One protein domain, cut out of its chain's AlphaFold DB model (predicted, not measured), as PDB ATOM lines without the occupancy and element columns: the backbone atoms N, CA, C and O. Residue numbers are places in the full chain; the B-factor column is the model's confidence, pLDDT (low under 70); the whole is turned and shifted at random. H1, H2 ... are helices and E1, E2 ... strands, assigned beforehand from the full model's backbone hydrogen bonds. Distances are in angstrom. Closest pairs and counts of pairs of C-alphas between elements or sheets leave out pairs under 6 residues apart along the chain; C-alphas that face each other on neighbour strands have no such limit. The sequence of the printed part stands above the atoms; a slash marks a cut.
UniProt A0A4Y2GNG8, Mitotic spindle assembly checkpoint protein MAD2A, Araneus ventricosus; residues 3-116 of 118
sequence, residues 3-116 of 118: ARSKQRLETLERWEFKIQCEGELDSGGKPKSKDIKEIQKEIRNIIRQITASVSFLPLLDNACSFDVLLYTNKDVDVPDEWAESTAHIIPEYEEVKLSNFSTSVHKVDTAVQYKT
ATOM      1  N   ALA A   3     125.336 144.922 238.098       96.19
ATOM      2  CA  ALA A   3     124.777 145.584 239.274       96.19
ATOM      3  C   ALA A   3     123.375 146.112 238.949       96.19
ATOM      4  O   ALA A   3     123.177 146.800 237.943       96.19
ATOM      5  N   ARG A   4     122.397 145.792 239.798       95.44
ATOM      6  CA  ARG A   4     120.980 146.104 239.579       95.44
ATOM      7  C   ARG A   4     120.356 146.823 240.760       95.44
ATOM      8  O   ARG A   4     120.597 146.465 241.910       95.44
ATOM      9  N   SER A   5     119.478 147.779 240.470       94.50
ATOM     10  CA  SER A   5     118.632 148.413 241.482       94.50
ATOM     11  C   SER A   5     117.635 147.402 242.046       94.50
ATOM     12  O   SER A   5     116.855 146.820 241.291       94.50
ATOM     13  N   LYS A   6     117.570 147.241 243.373       93.44
ATOM     14  CA  LYS A   6     116.532 146.399 243.998       93.44
ATOM     15  C   LYS A   6     115.125 146.983 243.853       93.44
ATOM     16  O   LYS A   6     114.157 146.234 243.854       93.44
ATOM     17  N   GLN A   7     115.014 148.305 243.742       91.50
ATOM     18  CA  GLN A   7     113.727 148.995 243.679       91.50
ATOM     19  C   GLN A   7     113.159 149.021 242.259       91.50
ATOM     20  O   GLN A   7     111.985 148.730 242.061       91.50
ATOM     21  N   ARG A   8     113.988 149.388 241.274       90.12
ATOM     22  CA  ARG A   8     113.560 149.539 239.872       90.12
ATOM     23  C   ARG A   8     113.763 148.274 239.044       90.12
ATOM     24  O   ARG A   8     113.262 148.199 237.932       90.12
ATOM     25  N   LEU A   9     114.508 147.303 239.579       90.06
ATOM     26  CA  LEU A   9     114.899 146.059 238.908       90.06
ATOM     27  C   LEU A   9     115.703 146.268 237.614       90.06
ATOM     28  O   LEU A   9     115.895 145.316 236.861       90.06
ATOM     29  N   GLU A  10     116.223 147.477 237.395       92.56
ATOM     30  CA  GLU A  10     117.024 147.852 236.231       92.56
ATOM     31  C   GLU A  10     118.523 147.624 236.454       92.56
ATOM     32  O   GLU A  10     119.013 147.710 237.586       92.56
ATOM     33  N   THR A  11     119.250 147.379 235.365       95.69
ATOM     34  CA  THR A  11     120.715 147.339 235.356       95.69
ATOM     35  C   THR A  11     121.288 148.750 235.413       95.69
ATOM     36  O   THR A  11     120.933 149.598 234.596       95.69
ATOM     37  N   LEU A  12     122.195 148.975 236.361       95.81
ATOM     38  CA  LEU A  12     122.907 150.242 236.545       95.81
ATOM     39  C   LEU A  12     124.340 150.156 236.025       95.81
ATOM     40  O   LEU A  12     124.808 151.076 235.363       95.81
ATOM     41  N   GLU A  13     125.010 149.030 236.273       96.81
ATOM     42  CA  GLU A  13     126.364 148.769 235.784       96.81
ATOM     43  C   GLU A  13     126.469 147.349 235.227       96.81
ATOM     44  O   GLU A  13     125.913 146.396 235.781       96.81
ATOM     45  N   ARG A  14     127.239 147.185 234.156       97.62
ATOM     46  CA  ARG A  14     127.573 145.904 233.539       97.62
ATOM     47  C   ARG A  14     129.083 145.837 233.349       97.62
ATOM     48  O   ARG A  14     129.656 146.467 232.466       97.62
ATOM     49  N   TRP A  15     129.715 145.050 234.207       97.81
ATOM     50  CA  TRP A  15     131.142 144.770 234.195       97.81
ATOM     51  C   TRP A  15     131.421 143.538 233.341       97.81
ATOM     52  O   TRP A  15     130.975 142.427 233.663       97.81
ATOM     53  N   GLU A  16     132.162 143.738 232.258       97.81
ATOM     54  CA  GLU A  16     132.512 142.712 231.287       97.81
ATOM     55  C   GLU A  16     133.994 142.341 231.405       97.81
ATOM     56  O   GLU A  16     134.875 143.200 231.385       97.81
ATOM     57  N   PHE A  17     134.247 141.037 231.515       97.81
ATOM     58  CA  PHE A  17     135.579 140.440 231.504       97.81
ATOM     59  C   PHE A  17     135.626 139.453 230.346       97.81
ATOM     60  O   PHE A  17     135.196 138.305 230.468       97.81
ATOM     61  N   LYS A  18     136.083 139.921 229.187       97.62
ATOM     62  CA  LYS A  18     136.120 139.116 227.971       97.62
ATOM     63  C   LYS A  18     137.389 138.278 227.958       97.62
ATOM     64  O   LYS A  18     138.486 138.818 227.827       97.62
ATOM     65  N   ILE A  19     137.224 136.965 228.065       96.75
ATOM     66  CA  ILE A  19     138.326 136.004 228.012       96.75
ATOM     67  C   ILE A  19     138.511 135.550 226.562       96.75
ATOM     68  O   ILE A  19     137.572 135.082 225.920       96.75
ATOM     69  N   GLN A  20     139.727 135.697 226.047       95.12
ATOM     70  CA  GLN A  20     140.145 135.217 224.733       95.12
ATOM     71  C   GLN A  20     141.226 134.154 224.915       95.12
ATOM     72  O   GLN A  20     142.205 134.389 225.626       95.12
ATOM     73  N   CYS A  21     141.073 133.005 224.261       91.38
ATOM     74  CA  CYS A  21     142.103 131.971 224.238       91.38
ATOM     75  C   CYS A  21     143.115 132.287 223.127       91.38
ATOM     76  O   CYS A  21     142.766 132.311 221.949       91.38
ATOM     77  N   GLU A  22     144.371 132.522 223.496       85.69
ATOM     78  CA  GLU A  22     145.467 132.886 222.584       85.69
ATOM     79  C   GLU A  22     146.228 131.656 222.051       85.69
ATOM     80  O   GLU A  22     147.166 131.797 221.261       85.69
ATOM     81  N   GLY A  23     145.821 130.450 222.460       79.62
ATOM     82  CA  GLY A  23     146.455 129.175 222.117       79.62
ATOM     83  C   GLY A  23     147.686 128.876 222.976       79.62
ATOM     84  O   GLY A  23     148.436 129.778 223.339       79.62
ATOM     85  N   GLU A  24     147.896 127.600 223.299       78.31
ATOM     86  CA  GLU A  24     148.929 127.163 224.254       78.31
ATOM     87  C   GLU A  24     150.343 127.113 223.661       78.31
ATOM     88  O   GLU A  24     151.320 127.196 224.403       78.31
ATOM     89  N   LEU A  25     150.463 126.989 222.336       83.06
ATOM     90  CA  LEU A  25     151.735 126.793 221.641       83.06
ATOM     91  C   LEU A  25     152.143 128.025 220.825       83.06
ATOM     92  O   LEU A  25     151.303 128.707 220.233       83.06
ATOM     93  N   ASP A  26     153.443 128.308 220.783       81.06
ATOM     94  CA  ASP A  26     154.041 129.291 219.881       81.06
ATOM     95  C   ASP A  26     154.167 128.753 218.441       81.06
ATOM     96  O   ASP A  26     153.859 127.593 218.151       81.06
ATOM     97  N   SER A  27     154.648 129.589 217.514       78.75
ATOM     98  CA  SER A  27     154.840 129.211 216.103       78.75
ATOM     99  C   SER A  27     155.816 128.041 215.894       78.75
ATOM    100  O   SER A  27     155.876 127.491 214.798       78.75
ATOM    101  N   GLY A  28     156.597 127.673 216.916       80.75
ATOM    102  CA  GLY A  28     157.522 126.543 216.924       80.75
ATOM    103  C   GLY A  28     157.010 125.324 217.698       80.75
ATOM    104  O   GLY A  28     157.778 124.382 217.893       80.75
ATOM    105  N   GLY A  29     155.753 125.327 218.153       80.88
ATOM    106  CA  GLY A  29     155.149 124.222 218.896       80.88
ATOM    107  C   GLY A  29     155.590 124.121 220.361       80.88
ATOM    108  O   GLY A  29     155.393 123.072 220.971       80.88
ATOM    109  N   LYS A  30     156.198 125.165 220.939       81.75
ATOM    110  CA  LYS A  30     156.572 125.200 222.363       81.75
ATOM    111  C   LYS A  30     155.479 125.863 223.199       81.75
ATOM    112  O   LYS A  30     154.839 126.786 222.701       81.75
ATOM    113  N   PRO A  31     155.293 125.463 224.472       82.44
ATOM    114  CA  PRO A  31     154.372 126.146 225.369       82.44
ATOM    115  C   PRO A  31     154.711 127.630 225.472       82.44
ATOM    116  O   PRO A  31     155.855 127.992 225.771       82.44
ATOM    117  N   LYS A  32     153.723 128.491 225.236       85.94
ATOM    118  CA  LYS A  32     153.874 129.918 225.498       85.94
ATOM    119  C   LYS A  32     154.068 130.128 226.994       85.94
ATOM    120  O   LYS A  32     153.411 129.505 227.827       85.94
ATOM    121  N   SER A  33     154.991 131.016 227.332       87.12
ATOM    122  CA  SER A  33     155.260 131.378 228.715       87.12
ATOM    123  C   SER A  33     155.528 132.867 228.816       87.12
ATOM    124  O   SER A  33     156.283 133.421 228.017       87.12
ATOM    125  N   LYS A  34     154.961 133.487 229.843       92.50
ATOM    126  CA  LYS A  34     155.219 134.870 230.237       92.50
ATOM    127  C   LYS A  34     155.697 134.886 231.684       92.50
ATOM    128  O   LYS A  34     155.280 134.037 232.471       92.50
ATOM    129  N   ASP A  35     156.578 135.822 232.033       96.12
ATOM    130  CA  ASP A  35     157.073 135.934 233.408       96.12
ATOM    131  C   ASP A  35     155.904 136.192 234.371       96.12
ATOM    132  O   ASP A  35     155.096 137.105 234.179       96.12
ATOM    133  N   ILE A  36     155.830 135.404 235.445       96.25
ATOM    134  CA  ILE A  36     154.793 135.523 236.472       96.25
ATOM    135  C   ILE A  36     154.766 136.923 237.088       96.25
ATOM    136  O   ILE A  36     153.693 137.439 237.402       96.25
ATOM    137  N   LYS A  37     155.929 137.573 237.224       97.62
ATOM    138  CA  LYS A  37     156.010 138.939 237.755       97.62
ATOM    139  C   LYS A  37     155.352 139.945 236.817       97.62
ATOM    140  O   LYS A  37     154.735 140.900 237.286       97.62
ATOM    141  N   GLU A  38     155.463 139.730 235.511       97.06
ATOM    142  CA  GLU A  38     154.829 140.571 234.502       97.06
ATOM    143  C   GLU A  38     153.308 140.384 234.517       97.06
ATOM    144  O   GLU A  38     152.581 141.368 234.634       97.06
ATOM    145  N   ILE A  39     152.831 139.132 234.542       97.12
ATOM    146  CA  ILE A  39     151.398 138.805 234.670       97.12
ATOM    147  C   ILE A  39     150.806 139.464 235.925       97.12
ATOM    148  O   ILE A  39     149.790 140.154 235.867       97.12
ATOM    149  N   GLN A  40     151.461 139.307 237.079       97.69
ATOM    150  CA  GLN A  40     151.004 139.899 238.340       97.69
ATOM    151  C   GLN A  40     151.005 141.431 238.312       97.69
ATOM    152  O   GLN A  40     150.143 142.062 238.931       97.69
ATOM    153  N   LYS A  41     151.967 142.048 237.617       97.94
ATOM    154  CA  LYS A  41     152.015 143.502 237.434       97.94
ATOM    155  C   LYS A  41     150.826 143.990 236.603       97.94
ATOM    156  O   LYS A  41     150.215 144.988 236.979       97.94
ATOM    157  N   GLU A  42     150.474 143.288 235.531       97.81
ATOM    158  CA  GLU A  42     149.299 143.605 234.706       97.81
ATOM    159  C   GLU A  42     147.996 143.455 235.492       97.81
ATOM    160  O   GLU A  42     147.208 144.399 235.547       97.81
ATOM    161  N   ILE A  43     147.819 142.337 236.203       97.75
ATOM    162  CA  ILE A  43     146.652 142.109 237.072       97.75
ATOM    163  C   ILE A  43     146.530 143.224 238.117       97.75
ATOM    164  O   ILE A  43     145.456 143.797 238.305       97.75
ATOM    165  N   ARG A  44     147.637 143.593 238.776       97.81
ATOM    166  CA  ARG A  44     147.652 144.685 239.761       97.81
ATOM    167  C   ARG A  44     147.202 146.009 239.146       97.81
ATOM    168  O   ARG A  44     146.478 146.761 239.796       97.81
ATOM    169  N   ASN A  45     147.639 146.315 237.926       96.88
ATOM    170  CA  ASN A  45     147.244 147.543 237.243       96.88
ATOM    171  C   ASN A  45     145.737 147.574 236.974       96.88
ATOM    172  O   ASN A  45     145.113 148.609 237.202       96.88
ATOM    173  N   ILE A  46     145.147 146.447 236.576       96.56
ATOM    174  CA  ILE A  46     143.702 146.343 236.348       96.56
ATOM    175  C   ILE A  46     142.928 146.525 237.648       96.56
ATOM    176  O   ILE A  46     142.022 147.345 237.692       96.56
ATOM    177  N   ILE A  47     143.325 145.854 238.732       96.88
ATOM    178  CA  ILE A  47     142.674 146.016 240.045       96.88
ATOM    179  C   ILE A  47     142.693 147.487 240.486       96.88
ATOM    180  O   ILE A  47     141.690 148.012 240.975       96.88
ATOM    181  N   ARG A  48     143.817 148.182 240.271       97.38
ATOM    182  CA  ARG A  48     143.928 149.620 240.557       97.38
ATOM    183  C   ARG A  48     142.994 150.455 239.687       97.38
ATOM    184  O   ARG A  48     142.405 151.393 240.206       97.38
ATOM    185  N   GLN A  49     142.849 150.130 238.405       96.81
ATOM    186  CA  GLN A  49     141.925 150.830 237.509       96.81
ATOM    187  C   GLN A  49     140.458 150.569 237.863       96.81
ATOM    188  O   GLN A  49     139.688 151.516 237.849       96.81
ATOM    189  N   ILE A  50     140.093 149.345 238.259       95.81
ATOM    190  CA  ILE A  50     138.746 149.011 238.760       95.81
ATOM    191  C   ILE A  50     138.431 149.827 240.019       95.81
ATOM    192  O   ILE A  50     137.342 150.361 240.170       95.81
ATOM    193  N   THR A  51     139.395 149.958 240.932       96.31
ATOM    194  CA  THR A  51     139.197 150.781 242.135       96.31
ATOM    195  C   THR A  51     139.110 152.266 241.777       96.31
ATOM    196  O   THR A  51     138.276 152.985 242.317       96.31
ATOM    197  N   ALA A  52     139.958 152.731 240.857       95.56
ATOM    198  CA  ALA A  52     139.957 154.116 240.403       95.56
ATOM    199  C   ALA A  52     138.683 154.474 239.629       95.56
ATOM    200  O   ALA A  52     138.250 155.616 239.701       95.56
ATOM    201  N   SER A  53     138.056 153.526 238.928       94.50
ATOM    202  CA  SER A  53     136.859 153.833 238.148       94.50
ATOM    203  C   SER A  53     135.680 154.260 238.997       94.50
ATOM    204  O   SER A  53     134.896 155.095 238.564       94.50
ATOM    205  N   VAL A  54     135.609 153.801 240.246       90.31
ATOM    206  CA  VAL A  54     134.587 154.236 241.208       90.31
ATOM    207  C   VAL A  54     134.570 155.761 241.387       90.31
ATOM    208  O   VAL A  54     133.529 156.313 241.714       90.31
ATOM    209  N   SER A  55     135.680 156.473 241.141       91.88
ATOM    210  CA  SER A  55     135.703 157.936 241.275       91.88
ATOM    211  C   SER A  55     135.008 158.688 240.140       91.88
ATOM    212  O   SER A  55     134.757 159.880 240.292       91.88
ATOM    213  N   PHE A  56     134.785 158.050 238.990       88.44
ATOM    214  CA  PHE A  56     134.145 158.676 237.828       88.44
ATOM    215  C   PHE A  56     132.845 157.989 237.400       88.44
ATOM    216  O   PHE A  56     132.143 158.523 236.547       88.44
ATOM    217  N   LEU A  57     132.515 156.830 237.975       93.62
ATOM    218  CA  LEU A  57     131.206 156.212 237.796       93.62
ATOM    219  C   LEU A  57     130.135 156.991 238.585       93.62
ATOM    220  O   LEU A  57     130.435 157.511 239.665       93.62
ATOM    221  N   PRO A  58     128.890 157.074 238.080       92.56
ATOM    222  CA  PRO A  58     127.787 157.674 238.820       92.56
ATOM    223  C   PRO A  58     127.581 157.013 240.185       92.56
ATOM    224  O   PRO A  58     127.732 155.800 240.335       92.56
ATOM    225  N   LEU A  59     127.192 157.806 241.185       91.31
ATOM    226  CA  LEU A  59     126.887 157.278 242.511       91.31
ATOM    227  C   LEU A  59     125.636 156.390 242.466       91.31
ATOM    228  O   LEU A  59     124.627 156.709 241.834       91.31
ATOM    229  N   LEU A  60     125.711 155.247 243.148       89.81
ATOM    230  CA  LEU A  60     124.589 154.329 243.301       89.81
ATOM    231  C   LEU A  60     123.843 154.659 244.598       89.81
ATOM    232  O   LEU A  60     124.181 154.164 245.672       89.81
ATOM    233  N   ASP A  61     122.804 155.484 244.494       84.25
ATOM    234  CA  ASP A  61     122.111 156.064 245.659       84.25
ATOM    235  C   ASP A  61     121.134 155.105 246.365       84.25
ATOM    236  O   ASP A  61     120.521 155.450 247.374       84.25
ATOM    237  N   ASN A  62     120.948 153.895 245.831       85.50
ATOM    238  CA  ASN A  62     119.977 152.921 246.324       85.50
ATOM    239  C   ASN A  62     120.607 151.542 246.513       85.50
ATOM    240  O   ASN A  62     121.611 151.193 245.893       85.50
ATOM    241  N   ALA A  63     119.958 150.713 247.334       93.38
ATOM    242  CA  ALA A  63     120.377 149.334 247.533       93.38
ATOM    243  C   ALA A  63     120.411 148.565 246.201       93.38
ATOM    244  O   ALA A  63     119.396 148.446 245.503       93.38
ATOM    245  N   CYS A  64     121.576 148.001 245.893       95.19
ATOM    246  CA  CYS A  64     121.797 147.198 244.700       95.19
ATOM    247  C   CYS A  64     121.920 145.706 245.041       95.19
ATOM    248  O   CYS A  64     122.254 145.320 246.164       95.19
ATOM    249  N   SER A  65     121.623 144.854 244.067       95.88
ATOM    250  CA  SER A  65     122.072 143.460 244.013       95.88
ATOM    251  C   SER A  65     123.088 143.309 242.887       95.88
ATOM    252  O   SER A  65     123.181 144.177 242.018       95.88
ATOM    253  N   PHE A  66     123.837 142.209 242.885       95.31
ATOM    254  CA  PHE A  66     124.672 141.854 241.746       95.31
ATOM    255  C   PHE A  66     124.359 140.442 241.267       95.31
ATOM    256  O   PHE A  66     124.128 139.549 242.079       95.31
ATOM    257  N   ASP A  67     124.393 140.271 239.950       95.56
ATOM    258  CA  ASP A  67     124.272 138.990 239.267       95.56
ATOM    259  C   ASP A  67     125.601 138.671 238.559       95.56
ATOM    260  O   ASP A  67     126.243 139.538 237.943       95.56
ATOM    261  N   VAL A  68     126.044 137.415 238.640       96.88
ATOM    262  CA  VAL A  68     127.230 136.922 237.927       96.88
ATOM    263  C   VAL A  68     126.760 136.100 236.736       96.88
ATOM    264  O   VAL A  68     126.051 135.117 236.897       96.88
ATOM    265  N   LEU A  69     127.160 136.522 235.537       97.06
ATOM    266  CA  LEU A  69     126.805 135.869 234.280       97.06
ATOM    267  C   LEU A  69     128.070 135.296 233.647       97.06
ATOM    268  O   LEU A  69     129.062 136.021 233.517       97.06
ATOM    269  N   LEU A  70     128.015 134.033 233.230       96.19
ATOM    270  CA  LEU A  70     129.042 133.398 232.412       96.19
ATOM    271  C   LEU A  70     128.487 133.218 231.002       96.19
ATOM    272  O   LEU A  70     127.403 132.673 230.819       96.19
ATOM    273  N   TYR A  71     129.242 133.682 230.011       95.25
ATOM    274  CA  TYR A  71     128.932 133.464 228.604       95.25
ATOM    275  C   TYR A  71     129.805 132.313 228.117       95.25
ATOM    276  O   TYR A  71     131.029 132.441 228.070       95.25
ATOM    277  N   THR A  72     129.179 131.186 227.801       94.56
ATOM    278  CA  THR A  72     129.852 129.954 227.376       94.56
ATOM    279  C   THR A  72     129.536 129.642 225.917       94.56
ATOM    280  O   THR A  72     128.742 130.329 225.267       94.56
ATOM    281  N   ASN A  73     130.136 128.573 225.392       92.62
ATOM    282  CA  ASN A  73     129.635 127.976 224.160       92.62
ATOM    283  C   ASN A  73     128.216 127.431 224.392       92.62
ATOM    284  O   ASN A  73     127.840 127.105 225.521       92.62
ATOM    285  N   LYS A  74     127.425 127.357 223.316       90.94
ATOM    286  CA  LYS A  74     126.002 126.973 223.369       90.94
ATOM    287  C   LYS A  74     125.770 125.507 223.747       90.94
ATOM    288  O   LYS A  74     124.650 125.141 224.068       90.94
ATOM    289  N   ASP A  75     126.800 124.686 223.630       93.38
ATOM    290  CA  ASP A  75     126.811 123.236 223.808       93.38
ATOM    291  C   ASP A  75     127.422 122.803 225.148       93.38
ATOM    292  O   ASP A  75     127.702 121.625 225.345       93.38
ATOM    293  N   VAL A  76     127.645 123.742 226.072       94.00
ATOM    294  CA  VAL A  76     128.103 123.431 227.430       94.00
ATOM    295  C   VAL A  76     126.941 122.905 228.268       94.00
ATOM    296  O   VAL A  76     125.892 123.541 228.347       94.00
ATOM    297  N   ASP A  77     127.169 121.782 228.947       94.19
ATOM    298  CA  ASP A  77     126.256 121.275 229.969       94.19
ATOM    299  C   ASP A  77     126.165 122.272 231.133       94.19
ATOM    300  O   ASP A  77     127.168 122.605 231.772       94.19
ATOM    301  N   VAL A  78     124.954 122.764 231.407       94.19
ATOM    302  CA  VAL A  78     124.696 123.709 232.501       94.19
ATOM    303  C   VAL A  78     124.585 122.927 233.816       94.19
ATOM    304  O   VAL A  78     123.711 122.065 233.919       94.19
ATOM    305  N   PRO A  79     125.436 123.193 234.827       95.12
ATOM    306  CA  PRO A  79     125.323 122.538 236.130       95.12
ATOM    307  C   PRO A  79     124.021 122.917 236.849       95.12
ATOM    308  O   PRO A  79     123.548 124.036 236.689       95.12
ATOM    309  N   ASP A  80     123.513 122.046 237.725       95.50
ATOM    310  CA  ASP A  80     122.221 122.231 238.417       95.50
ATOM    311  C   ASP A  80     122.101 123.536 239.232       95.50
ATOM    312  O   ASP A  80     121.007 124.066 239.414       95.50
ATOM    313  N   GLU A  81     123.220 124.065 239.737       95.50
ATOM    314  CA  GLU A  81     123.259 125.327 240.497       95.50
ATOM    315  C   GLU A  81     123.198 126.581 239.605       95.50
ATOM    316  O   GLU A  81     123.099 127.701 240.109       95.50
ATOM    317  N   TRP A  82     123.269 126.409 238.284       95.69
ATOM    318  CA  TRP A  82     123.243 127.473 237.288       95.69
ATOM    319  C   TRP A  82     121.988 127.381 236.425       95.69
ATOM    320  O   TRP A  82     121.396 126.324 236.234       95.69
ATOM    321  N   ALA A  83     121.580 128.519 235.874       94.31
ATOM    322  CA  ALA A  83     120.445 128.597 234.971       94.31
ATOM    323  C   ALA A  83     120.733 129.577 233.835       94.31
ATOM    324  O   ALA A  83     121.536 130.505 233.978       94.31
ATOM    325  N   GLU A  84     120.043 129.390 232.713       93.31
ATOM    326  CA  GLU A  84     120.046 130.369 231.631       93.31
ATOM    327  C   GLU A  84     119.464 131.708 232.111       93.31
ATOM    328  O   GLU A  84     118.506 131.765 232.883       93.31
ATOM    329  N   SER A  85     120.045 132.809 231.635       93.69
ATOM    330  CA  SER A  85     119.634 134.169 231.986       93.69
ATOM    331  C   SER A  85     119.609 135.058 230.746       93.69
ATOM    332  O   SER A  85     120.303 134.812 229.759       93.69
ATOM    333  N   THR A  86     118.854 136.154 230.821       93.25
ATOM    334  CA  THR A  86     118.984 137.256 229.863       93.25
ATOM    335  C   THR A  86     120.352 137.938 230.003       93.25
ATOM    336  O   THR A  86     121.067 137.759 230.994       93.25
ATOM    337  N   ALA A  87     120.720 138.751 229.009       93.44
ATOM    338  CA  ALA A  87     122.005 139.451 228.975       93.44
ATOM    339  C   ALA A  87     122.067 140.716 229.858       93.44
ATOM    340  O   ALA A  87     123.146 141.297 230.010       93.44
ATOM    341  N   HIS A  88     120.923 141.140 230.423       94.88
ATOM    342  CA  HIS A  88     120.779 142.323 231.287       94.88
ATOM    343  C   HIS A  88     121.433 143.594 230.713       94.88
ATOM    344  O   HIS A  88     122.130 144.325 231.418       94.88
ATOM    345  N   ILE A  89     121.229 143.826 229.413       94.75
ATOM    346  CA  ILE A  89     121.807 144.947 228.658       94.75
ATOM    347  C   ILE A  89     121.245 146.277 229.178       94.75
ATOM    348  O   ILE A  89     120.052 146.381 229.463       94.75
ATOM    349  N   ILE A  90     122.104 147.293 229.264       95.56
ATOM    350  CA  ILE A  90     121.707 148.678 229.533       95.56
ATOM    351  C   ILE A  90     121.366 149.325 228.179       95.56
ATOM    352  O   ILE A  90     122.221 149.292 227.298       95.56
ATOM    353  N   PRO A  91     120.154 149.867 227.957       91.31
ATOM    354  CA  PRO A  91     119.791 150.454 226.662       91.31
ATOM    355  C   PRO A  91     120.636 151.674 226.275       91.31
ATOM    356  O   PRO A  91     121.108 151.758 225.145       91.31
ATOM    357  N   GLU A  92     120.851 152.587 227.224       92.50
ATOM    358  CA  GLU A  92     121.648 153.805 227.061       92.50
ATOM    359  C   GLU A  92     122.746 153.805 228.122       92.50
ATOM    360  O   GLU A  92     122.466 153.807 229.325       92.50
ATOM    361  N   TYR A  93     123.994 153.709 227.670       95.69
ATOM    362  CA  TYR A  93     125.149 153.564 228.541       95.69
ATOM    363  C   TYR A  93     126.356 154.319 228.004       95.69
ATOM    364  O   TYR A  93     126.546 154.458 226.794       95.69
ATOM    365  N   GLU A  94     127.223 154.710 228.928       96.62
ATOM    366  CA  GLU A  94     128.615 155.020 228.634       96.62
ATOM    367  C   GLU A  94     129.490 153.808 228.953       96.62
ATOM    368  O   GLU A  94     129.155 152.971 229.795       96.62
ATOM    369  N   GLU A  95     130.612 153.687 228.246       96.62
ATOM    370  CA  GLU A  95     131.548 152.577 228.406       96.62
ATOM    371  C   GLU A  95     132.952 153.095 228.691       96.62
ATOM    372  O   GLU A  95     133.499 153.913 227.949       96.62
ATOM    373  N   VAL A  96     133.577 152.532 229.722       96.62
ATOM    374  CA  VAL A  96     135.001 152.713 229.984       96.62
ATOM    375  C   VAL A  96     135.709 151.383 229.800       96.62
ATOM    376  O   VAL A  96     135.431 150.398 230.486       96.62
ATOM    377  N   LYS A  97     136.669 151.370 228.874       97.00
ATOM    378  CA  LYS A  97     137.587 150.248 228.675       97.00
ATOM    379  C   LYS A  97     138.775 150.396 229.609       97.00
ATOM    380  O   LYS A  97     139.441 151.431 229.623       97.00
ATOM    381  N   LEU A  98     139.041 149.349 230.375       96.31
ATOM    382  CA  LEU A  98     140.194 149.259 231.254       96.31
ATOM    383  C   LEU A  98     141.331 148.531 230.527       96.31
ATOM    384  O   LEU A  98     141.182 148.005 229.421       96.31
ATOM    385  N   SER A  99     142.502 148.514 231.153       95.38
ATOM    386  CA  SER A  99     143.628 147.715 230.670       95.38
ATOM    387  C   SER A  99     143.279 146.225 230.657       95.38
ATOM    388  O   SER A  99     142.412 145.758 231.394       95.38
ATOM    389  N   ASN A 100     143.985 145.478 229.816       96.25
ATOM    390  CA  ASN A 100     143.914 144.023 229.753       96.25
ATOM    391  C   ASN A 100     145.169 143.397 230.369       96.25
ATOM    392  O   ASN A 100     146.178 144.078 230.578       96.25
ATOM    393  N   PHE A 101     145.091 142.105 230.671       96.88
ATOM    394  CA  PHE A 101     146.251 141.288 231.016       96.88
ATOM    395  C   PHE A 101     146.234 140.013 230.186       96.88
ATOM    396  O   PHE A 101     145.170 139.561 229.756       96.88
ATOM    397  N   SER A 102     147.407 139.424 229.979       95.69
ATOM    398  CA  SER A 102     147.525 138.128 229.314       95.69
ATOM    399  C   SER A 102     148.496 137.220 230.054       95.69
ATOM    400  O   SER A 102     149.551 137.654 230.520       95.69
ATOM    401  N   THR A 103     148.145 135.939 230.137       94.12
ATOM    402  CA  THR A 103     149.019 134.861 230.614       94.12
ATOM    403  C   THR A 103     149.798 134.193 229.484       94.12
ATOM    404  O   THR A 103     150.466 133.194 229.730       94.12
ATOM    405  N   SER A 104     149.702 134.712 228.254       90.56
ATOM    406  CA  SER A 104     150.086 134.112 226.963       90.56
ATOM    407  C   SER A 104     149.222 132.942 226.476       90.56
ATOM    408  O   SER A 104     149.339 132.549 225.319       90.56
ATOM    409  N   VAL A 105     148.326 132.434 227.329       92.38
ATOM    410  CA  VAL A 105     147.308 131.427 226.984       92.38
ATOM    411  C   VAL A 105     145.916 132.050 226.976       92.38
ATOM    412  O   VAL A 105     145.115 131.774 226.086       92.38
ATOM    413  N   HIS A 106     145.639 132.919 227.949       94.38
ATOM    414  CA  HIS A 106     144.397 133.671 228.038       94.38
ATOM    415  C   HIS A 106     144.705 135.156 228.090       94.38
ATOM    416  O   HIS A 106     145.560 135.585 228.869       94.38
ATOM    417  N   LYS A 107     143.940 135.930 227.333       96.12
ATOM    418  CA  LYS A 107     143.866 137.378 227.462       96.12
ATOM    419  C   LYS A 107     142.516 137.767 228.033       96.12
ATOM    420  O   LYS A 107     141.491 137.241 227.606       96.12
ATOM    421  N   VAL A 108     142.524 138.696 228.980       97.88
ATOM    422  CA  VAL A 108     141.309 139.218 229.604       97.88
ATOM    423  C   VAL A 108     141.209 140.708 229.331       97.88
ATOM    424  O   VAL A 108     141.969 141.497 229.894       97.88
ATOM    425  N   ASP A 109     140.261 141.093 228.481       97.88
ATOM    426  CA  ASP A 109     139.870 142.489 228.302       97.88
ATOM    427  C   ASP A 109     138.801 142.851 229.341       97.88
ATOM    428  O   ASP A 109     137.897 142.060 229.611       97.88
ATOM    429  N   THR A 110     138.909 144.039 229.938       97.94
ATOM    430  CA  THR A 110     137.986 144.505 230.983       97.94
ATOM    431  C   THR A 110     137.299 145.792 230.542       97.94
ATOM    432  O   THR A 110     137.961 146.719 230.073       97.94
ATOM    433  N   ALA A 111     135.986 145.873 230.726       97.62
ATOM    434  CA  ALA A 111     135.215 147.089 230.502       97.62
ATOM    435  C   ALA A 111     134.068 147.203 231.510       97.62
ATOM    436  O   ALA A 111     133.567 146.198 232.021       97.62
ATOM    437  N   VAL A 112     133.640 148.432 231.774       97.69
ATOM    438  CA  VAL A 112     132.412 148.721 232.514       97.69
ATOM    439  C   VAL A 112     131.503 149.576 231.647       97.69
ATOM    440  O   VAL A 112     131.915 150.618 231.141       97.69
ATOM    441  N   GLN A 113     130.275 149.108 231.473       97.50
ATOM    442  CA  GLN A 113     129.172 149.875 230.913       97.50
ATOM    443  C   GLN A 113     128.327 150.363 232.083       97.50
ATOM    444  O   GLN A 113     127.974 149.561 232.949       97.50
ATOM    445  N   TYR A 114     128.004 151.646 232.137       96.38
ATOM    446  CA  TYR A 114     127.166 152.201 233.194       96.38
ATOM    447  C   TYR A 114     126.073 153.070 232.603       96.38
ATOM    448  O   TYR A 114     126.250 153.730 231.579       96.38
ATOM    449  N   LYS A 115     124.921 153.044 233.263       93.50
ATOM    450  CA  LYS A 115     123.785 153.871 232.899       93.50
ATOM    451  C   LYS A 115     124.120 155.331 233.194       93.50
ATOM    452  O   LYS A 115     124.495 155.663 234.319       93.50
ATOM    453  N   THR A 116     123.969 156.192 232.198       85.69
ATOM    454  CA  THR A 116     124.023 157.640 232.392       85.69
ATOM    455  C   THR A 116     122.688 158.112 232.956       85.69
ATOM    456  O   THR A 116     121.624 157.685 232.502       85.69
TER     457      THR A 116
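What this domain is: This is residues 3 to 116 of the 118 residues of the protein "Mitotic spindle assembly checkpoint protein MAD2A" of Araneus ventricosus (UniProt A0A4Y2GNG8). Two long antiparallel strands, E2 and E5, form a twisted ribbon along the long axis, and H1 runs lengthwise with them, grazing their sheet. The short strands E1 and E3 widen the sheet near one end of the ribbon, E4 borders E5, and a large loop sticks out at residues 72 to 81. The printed part has 114 residues, with one named helix and five named strands along the chain as E1 E2 H1 E3 E4 E5; the antiparallel sheet has the order E3 E1 E2 E5 E4. The class is mixed, helices and strands, with under half of the residues in named elements; the whole is loose, with a radius of gyration of the C-alphas of 17.3 A and spans of 55 by 37 by 23 A.

Where its parts are: Find C-alpha 11 at (120.715, 147.339, 235.356); from there E2, residues 11 to 21, runs 28.6 A. E5, residues 106 to 115, runs 29.3 A and ends at C-alpha 115 at (123.785, 153.871, 232.899). Look for E1 at residues 3 to 5, E3 at 64 to 67 and E4 at 93 to 97. H1, residues 36 to 53, runs 25.7 A.

How they stand to each other: E2 and E5 are antiparallel at 166 degrees; look at N 14 and O 113, 2.8 A apart. E2 pairs with E1 over residues 11 to 13, a hairpin with N 3 and O 13 at 2.8 A. E3 is an edge strand beside E1, with N 4 and O 65 at 2.9 A. E4 is the other edge strand and forms a hairpin with E5, with N 96 and O 112 at 2.9 A. H1 only grazes the sheet, with its residues 43 to 53; every O i to N i+4 pair in it is within hydrogen-bond range. E2, H1 and E3 form a split strand-helix-strand unit, two strands running the same way with E1 between them, and its crossover is right-handed.

The domain as a whole: The C-alphas of Gln 7 and Gly 28, the two farthest apart, are 56.0 A apart. The printed part has no cut. The links E2 to H1 and E3 to E4 are long. No printed residue is under 70 in pLDDT.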